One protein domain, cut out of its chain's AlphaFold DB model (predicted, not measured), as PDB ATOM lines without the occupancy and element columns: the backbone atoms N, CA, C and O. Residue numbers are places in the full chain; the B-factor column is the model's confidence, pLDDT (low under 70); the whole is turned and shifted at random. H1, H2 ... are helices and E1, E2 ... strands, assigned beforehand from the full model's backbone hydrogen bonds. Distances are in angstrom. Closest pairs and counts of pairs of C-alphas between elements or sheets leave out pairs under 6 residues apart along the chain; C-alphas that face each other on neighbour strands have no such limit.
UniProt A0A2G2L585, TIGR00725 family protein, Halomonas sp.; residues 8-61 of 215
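AT A GLANCE: This is residues 8 to 61 of the 215 residues of the protein "TIGR00725 family protein" of Halomonas sp. (UniProt A0A2G2L585). Little regular structure is here: the chain is mostly loop, with the eleven-residue helix H2 along one side, the short helix H1 near it, and the small strand E1 towards one end, from which residues 18 to 36 loop across to the other end. The 54 printed residues hold 18 in named elements, mostly helix, in the order E1, H1, H2. The whole is compact, with a radius of gyration of the C-alphas of 10.5 A and spans of 28 by 20 by 18 A.

IN THESE COORDINATES: Find C-alpha 15 at (-45.365, 46.772, 24.650); there E1 begins, residues 15 to 17. H1 is residues 37 to 40. H2, residues 45 to 55, runs 15.7 A to C-alpha 55 at (-47.157, 39.357, 40.725).

HOW THE PARTS SIT: Residues 8 to 9 pair antiparallel with residues 15 to 16 of E1, which pairs with no named strand. E1 and H1 are only just apart, at 8.1 A. Residues 28 to 29 pair antiparallel with 59 to 60. H1 and H2 only just touch, with 3 pairs of C-alphas within 8 A; the closest, Val 38 and Ala 48, are 6.4 A apart. E1 and H2 are apart. In H2 every O i to N i+4 pair is within hydrogen-bond range; H1 is too short for one, and its one O i to N i+3 pair is within range.

THE WHOLE: The C-alphas of Ala 19 and Asn 56, the two farthest apart, stand 28.7 A apart. The printed part has no cut; the E1 to H1 link is long, the H1 to H2 link tight. No printed residue is under 70 in pLDDT.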
ATOM      1  N   TYR A   8     -40.172  46.113  26.470       93.81
ATOM      2  CA  TYR A   8     -40.513  47.052  27.542       93.81
ATOM      3  C   TYR A   8     -41.881  47.708  27.299       93.81
ATOM      4  O   TYR A   8     -42.477  47.541  26.238       93.81
ATOM      5  N   LEU A   9     -42.378  48.436  28.294       93.38
ATOM      6  CA  LEU A   9     -43.615  49.204  28.294       93.38
ATOM      7  C   LEU A   9     -43.287  50.690  28.113       93.38
ATOM      8  O   LEU A   9     -42.518  51.244  28.898       93.38
ATOM      9  N   ASP A  10     -43.846  51.332  27.091       92.38
ATOM     10  CA  ASP A  10     -43.670  52.773  26.886       92.38
ATOM     11  C   ASP A  10     -44.587  53.625  27.787       92.38
ATOM     12  O   ASP A  10     -45.432  53.119  28.530       92.38
ATOM     13  N   GLU A  11     -44.442  54.949  27.698       88.69
ATOM     14  CA  GLU A  11     -45.259  55.920  28.446       88.69
ATOM     15  C   GLU A  11     -46.766  55.806  28.138       88.69
ATOM     16  O   GLU A  11     -47.601  56.170  28.962       88.69
ATOM     17  N   CYS A  12     -47.118  55.245  26.978       88.19
ATOM     18  CA  CYS A  12     -48.486  55.010  26.526       88.19
ATOM     19  C   CYS A  12     -49.010  53.608  26.888       88.19
ATOM     20  O   CYS A  12     -50.046  53.199  26.360       88.19
ATOM     21  N   GLN A  13     -48.316  52.858  27.754       87.19
ATOM     22  CA  GLN A  13     -48.675  51.492  28.157       87.19
ATOM     23  C   GLN A  13     -48.686  50.478  26.993       87.19
ATOM     24  O   GLN A  13     -49.418  49.482  27.017       87.19
ATOM     25  N   ARG A  14     -47.863  50.703  25.965       90.25
ATOM     26  CA  ARG A  14     -47.684  49.787  24.830       90.25
ATOM     27  C   ARG A  14     -46.436  48.943  25.026       90.25
ATOM     28  O   ARG A  14     -45.406  49.445  25.463       90.25
ATOM     29  N   ILE A  15     -46.527  47.662  24.669       92.06
ATOM     30  CA  ILE A  15     -45.365  46.772  24.650       92.06
ATOM     31  C   ILE A  15     -44.553  47.063  23.391       92.06
ATOM     32  O   ILE A  15     -45.089  47.048  22.286       92.06
ATOM     33  N   MET A  16     -43.263  47.304  23.570       92.50
ATOM     34  CA  MET A  16     -42.325  47.698  22.528       92.50
ATOM     35  C   MET A  16     -41.137  46.737  22.505       92.50
ATOM     36  O   MET A  16     -40.745  46.202  23.544       92.50
ATOM     37  N   THR A  17     -40.524  46.545  21.340       90.94
ATOM     38  CA  THR A  17     -39.164  46.002  21.247       90.94
ATOM     39  C   THR A  17     -38.165  47.042  21.740       90.94
ATOM     40  O   THR A  17     -38.426  48.240  21.669       90.94
ATOM     41  N   HIS A  18     -36.974  46.620  22.169       86.50
ATOM     42  CA  HIS A  18     -35.889  47.553  22.510       86.50
ATOM     43  C   HIS A  18     -35.500  48.497  21.354       86.50
ATOM     44  O   HIS A  18     -35.022  49.600  21.601       86.50
ATOM     45  N   ALA A  19     -35.752  48.101  20.101       84.50
ATOM     46  CA  ALA A  19     -35.553  48.942  18.921       84.50
ATOM     47  C   ALA A  19     -36.647  50.019  18.731       84.50
ATOM     48  O   ALA A  19     -36.572  50.801  17.787       84.50
ATOM     49  N   GLY A  20     -37.653  50.077  19.612       84.94
ATOM     50  CA  GLY A  20     -38.749  51.047  19.559       84.94
ATOM     51  C   GLY A  20     -39.913  50.634  18.654       84.94
ATOM     52  O   GLY A  20     -40.753  51.470  18.325       84.94
ATOM     53  N   GLU A  21     -39.993  49.364  18.249       88.75
ATOM     54  CA  GLU A  21     -41.087  48.861  17.410       88.75
ATOM     55  C   GLU A  21     -42.253  48.368  18.281       88.75
ATOM     56  O   GLU A  21     -42.025  47.614  19.230       88.75
ATOM     57  N   PRO A  22     -43.507  48.758  17.996       91.06
ATOM     58  CA  PRO A  22     -44.651  48.317  18.782       91.06
ATOM     59  C   PRO A  22     -44.961  46.838  18.547       91.06
ATOM     60  O   PRO A  22     -44.974  46.356  17.415       91.06
ATOM     61  N   LEU A  23     -45.290  46.134  19.627       91.88
ATOM     62  CA  LEU A  23     -45.706  44.739  19.615       91.88
ATOM     63  C   LEU A  23     -47.193  44.599  19.952       91.88
ATOM     64  O   LEU A  23     -47.766  45.371  20.721       91.88
ATOM     65  N   LEU A  24     -47.820  43.562  19.392       90.94
ATOM     66  CA  LEU A  24     -49.208  43.191  19.677       90.94
ATOM     67  C   LEU A  24     -49.241  41.884  20.482       90.94
ATOM     68  O   LEU A  24     -49.369  40.803  19.881       90.94
ATOM     69  N   PRO A  25     -49.112  41.956  21.822       92.88
ATOM     70  CA  PRO A  25     -49.094  40.772  22.665       92.88
ATOM     71  C   PRO A  25     -50.414  40.007  22.560       92.88
ATOM     72  O   PRO A  25     -51.493  40.570  22.371       92.88
ATOM     73  N   LYS A  26     -50.326  38.682  22.673       94.12
ATOM     74  CA  LYS A  26     -51.485  37.777  22.658       94.12
ATOM     75  C   LYS A  26     -52.133  37.641  24.033       94.12
ATOM     76  O   LYS A  26     -53.232  37.107  24.138       94.12
ATOM     77  N   MET A  27     -51.460  38.132  25.067       92.44
ATOM     78  CA  MET A  27     -51.981  38.256  26.422       92.44
ATOM     79  C   MET A  27     -52.171  39.726  26.786       92.44
ATOM     80  O   MET A  27     -51.540  40.602  26.195       92.44
ATOM     81  N   ARG A  28     -53.011  39.989  27.785       91.69
ATOM     82  CA  ARG A  28     -53.205  41.331  28.348       91.69
ATOM     83  C   ARG A  28     -53.712  41.257  29.788       91.69
ATOM     84  O   ARG A  28     -54.353  40.255  30.126       91.69
ATOM     85  N   PRO A  29     -53.475  42.287  30.611       91.62
ATOM     86  CA  PRO A  29     -54.133  42.417  31.901       91.62
ATOM     87  C   PRO A  29     -55.657  42.334  31.776       91.62
ATOM     88  O   PRO A  29     -56.248  42.705  30.757       91.62
ATOM     89  N   LEU A  30     -56.298  41.762  32.792       92.31
ATOM     90  CA  LEU A  30     -57.745  41.626  32.853       92.31
ATOM     91  C   LEU A  30     -58.364  42.920  33.398       92.31
ATOM     92  O   LEU A  30     -58.056  43.331  34.513       92.31
ATOM     93  N   GLY A  31     -59.282  43.520  32.639       89.62
ATOM     94  CA  GLY A  31     -59.964  44.747  33.057       89.62
ATOM     95  C   GLY A  31     -58.992  45.922  33.166       89.62
ATOM     96  O   GLY A  31     -58.300  46.227  32.200       89.62
ATOM     97  N   GLU A  32     -58.962  46.553  34.338       86.75
ATOM     98  CA  GLU A  32     -58.121  47.718  34.665       86.75
ATOM     99  C   GLU A  32     -56.796  47.329  35.345       86.75
ATOM    100  O   GLU A  32     -56.115  48.180  35.904       86.75
ATOM    101  N   ALA A  33     -56.433  46.041  35.355       87.12
ATOM    102  CA  ALA A  33     -55.161  45.612  35.926       87.12
ATOM    103  C   ALA A  33     -53.967  46.186  35.140       87.12
ATOM    104  O   ALA A  33     -53.996  46.257  33.911       87.12
ATOM    105  N   ASP A  34     -52.893  46.527  35.848       87.12
ATOM    106  CA  ASP A  34     -51.668  47.044  35.239       87.12
ATOM    107  C   ASP A  34     -50.709  45.928  34.809       87.12
ATOM    108  O   ASP A  34     -50.677  44.826  35.370       87.12
ATOM    109  N   TRP A  35     -49.857  46.243  33.834       90.00
ATOM    110  CA  TRP A  35     -48.683  45.431  33.527       90.00
ATOM    111  C   TRP A  35     -47.690  45.420  34.709       90.00
ATOM    112  O   TRP A  35     -47.580  46.398  35.448       90.00
ATOM    113  N   PRO A  36     -46.919  44.335  34.905       86.56
ATOM    114  CA  PRO A  36     -45.955  44.245  35.990       86.56
ATOM    115  C   PRO A  36     -44.812  45.243  35.804       86.56
ATOM    116  O   PRO A  36     -44.331  45.467  34.692       86.56
ATOM    117  N   ALA A  37     -44.295  45.743  36.925       88.19
ATOM    118  CA  ALA A  37     -43.226  46.741  36.951       88.19
ATOM    119  C   ALA A  37     -41.951  46.321  36.198       88.19
ATOM    120  O   ALA A  37     -41.231  47.185  35.713       88.19
ATOM    121  N   VAL A  38     -41.678  45.016  36.037       90.69
ATOM    122  CA  VAL A  38     -40.508  44.538  35.271       90.69
ATOM    123  C   VAL A  38     -40.491  45.058  33.832       90.69
ATOM    124  O   VAL A  38     -39.421  45.263  33.275       90.69
ATOM    125  N   LEU A  39     -41.665  45.300  33.238       91.06
ATOM    126  CA  LEU A  39     -41.772  45.795  31.869       91.06
ATOM    127  C   LEU A  39     -41.443  47.288  31.763       91.06
ATOM    128  O   LEU A  39     -41.242  47.772  30.660       91.06
ATOM    129  N   GLN A  40     -41.329  48.023  32.872       91.25
ATOM    130  CA  GLN A  40     -40.922  49.436  32.861       91.25
ATOM    131  C   GLN A  40     -39.453  49.625  32.436       91.25
ATOM    132  O   GLN A  40     -38.988  50.748  32.268       91.25
ATOM    133  N   SER A  41     -38.694  48.539  32.278       91.56
ATOM    134  CA  SER A  41     -37.340  48.539  31.724       91.56
ATOM    135  C   SER A  41     -37.173  47.386  30.724       91.56
ATOM    136  O   SER A  41     -37.865  46.374  30.853       91.56
ATOM    137  N   PRO A  42     -36.265  47.498  29.734       92.94
ATOM    138  CA  PRO A  42     -36.003  46.417  28.786       92.94
ATOM    139  C   PRO A  42     -35.638  45.104  29.486       92.94
ATOM    140  O   PRO A  42     -34.644  45.028  30.206       92.94
ATOM    141  N   CYS A  43     -36.431  44.061  29.252       92.94
ATOM    142  CA  CYS A  43     -36.240  42.732  29.833       92.94
ATOM    143  C   CYS A  43     -36.463  41.630  28.794       92.94
ATOM    144  O   CYS A  43     -36.986  41.873  27.701       92.94
ATOM    145  N   GLN A  44     -36.042  40.404  29.110       92.75
ATOM    146  CA  GLN A  44     -36.282  39.271  28.221       92.75
ATOM    147  C   GLN A  44     -37.766  38.863  28.237       92.75
ATOM    148  O   GLN A  44     -38.374  38.811  29.310       92.75
ATOM    149  N   PRO A  45     -38.343  38.442  27.091       91.94
ATOM    150  CA  PRO A  45     -39.702  37.897  27.009       91.94
ATOM    151  C   PRO A  45     -40.036  36.860  28.095       91.94
ATOM    152  O   PRO A  45     -41.126  36.869  28.670       91.94
ATOM    153  N   ARG A  46     -39.083  35.974  28.403       92.00
ATOM    154  CA  ARG A  46     -39.236  34.926  29.420       92.00
ATOM    155  C   ARG A  46     -39.270  35.489  30.845       92.00
ATOM    156  O   ARG A  46     -40.080  35.049  31.656       92.00
ATOM    157  N   GLU A  47     -38.419  36.465  31.149       91.38
ATOM    158  CA  GLU A  47     -38.364  37.120  32.462       91.38
ATOM    159  C   GLU A  47     -39.667  37.866  32.760       91.38
ATOM    160  O   GLU A  47     -40.200  37.760  33.866       91.38
ATOM    161  N   ALA A  48     -40.228  38.539  31.751       92.31
ATOM    162  CA  ALA A  48     -41.510  39.222  31.861       92.31
ATOM    163  C   ALA A  48     -42.654  38.265  32.244       92.31
ATOM    164  O   ALA A  48     -43.461  38.583  33.118       92.31
ATOM    165  N   LEU A  49     -42.698  37.061  31.656       93.31
ATOM    166  CA  LEU A  49     -43.687  36.029  32.006       93.31
ATOM    167  C   LEU A  49     -43.521  35.517  33.442       93.31
ATOM    168  O   LEU A  49     -44.501  35.350  34.166       93.31
ATOM    169  N   ILE A  50     -42.281  35.304  33.883       92.50
ATOM    170  CA  ILE A  50     -41.996  34.875  35.259       92.50
ATOM    171  C   ILE A  50     -42.445  35.949  36.256       92.50
ATOM    172  O   ILE A  50     -43.037  35.626  37.288       92.50
ATOM    173  N   ALA A  51     -42.194  37.225  35.957       90.69
ATOM    174  CA  ALA A  51     -42.649  38.331  36.790       90.69
ATOM    175  C   ALA A  51     -44.180  38.426  36.834       90.69
ATOM    176  O   ALA A  51     -44.726  38.564  37.924       90.69
ATOM    177  N   LEU A  52     -44.860  38.273  35.687       89.81
ATOM    178  CA  LEU A  52     -46.325  38.205  35.603       89.81
ATOM    179  C   LEU A  52     -46.896  37.099  36.492       89.81
ATOM    180  O   LEU A  52     -47.846  37.321  37.240       89.81
ATOM    181  N   LYS A  53     -46.305  35.900  36.434       90.19
ATOM    182  CA  LYS A  53     -46.728  34.784  37.284       90.19
ATOM    183  C   LYS A  53     -46.550  35.116  38.769       90.19
ATOM    184  O   LYS A  53     -47.408  34.773  39.571       90.19
ATOM    185  N   ARG A  54     -45.443  35.766  39.148       89.88
ATOM    186  CA  ARG A  54     -45.125  36.101  40.550       89.88
ATOM    187  C   ARG A  54     -45.960  37.248  41.111       89.88
ATOM    188  O   ARG A  54     -46.219  37.252  42.310       89.88
ATOM    189  N   SER A  55     -46.353  38.214  40.284       87.75
ATOM    190  CA  SER A  55     -47.157  39.357  40.725       87.75
ATOM    191  C   SER A  55     -48.618  38.995  40.987       87.75
ATOM    192  O   SER A  55     -49.338  39.812  41.555       87.75
ATOM    193  N   ASN A  56     -49.069  37.801  40.575       81.12
ATOM    194  CA  ASN A  56     -50.479  37.403  40.573       81.12
ATOM    195  C   ASN A  56     -51.385  38.432  39.873       81.12
ATOM    196  O   ASN A  56     -52.568  38.547  40.199       81.12
ATOM    197  N   THR A  57     -50.843  39.177  38.903       85.50
ATOM    198  CA  THR A  57     -51.635  40.103  38.091       85.50
ATOM    199  C   THR A  57     -52.727  39.302  37.372       85.50
ATOM    200  O   THR A  57     -52.409  38.316  36.701       85.50
ATOM    201  N   PRO A  58     -54.010  39.685  37.478       89.56
ATOM    202  CA  PRO A  58     -55.071  39.054  36.703       89.56
ATOM    203  C   PRO A  58     -54.827  39.261  35.204       89.56
ATOM    204  O   PRO A  58     -54.771  40.393  34.732       89.56
ATOM    205  N   MET A  59     -54.687  38.172  34.445       91.38
ATOM    206  CA  MET A  59     -54.324  38.211  33.022       91.38
ATOM    207  C   MET A  59     -55.300  37.398  32.167       91.38
ATOM    208  O   MET A  59     -55.652  36.268  32.510       91.38
ATOM    209  N   GLN A  60     -55.650  37.921  30.991       92.69
ATOM    210  CA  GLN A  60     -56.171  37.114  29.887       92.69
ATOM    211  C   GLN A  60     -55.001  36.374  29.232       92.69
ATOM    212  O   GLN A  60     -54.144  36.994  28.601       92.69
ATOM    213  N   ARG A  61     -54.960  35.049  29.404       92.69
ATOM    214  CA  ARG A  61     -53.853  34.188  28.963       92.69
ATOM    215  C   ARG A  61     -54.370  33.149  27.967       92.69
ATOM    216  O   ARG A  61     -55.037  32.207  28.392       92.69
TER     217      ARG A  61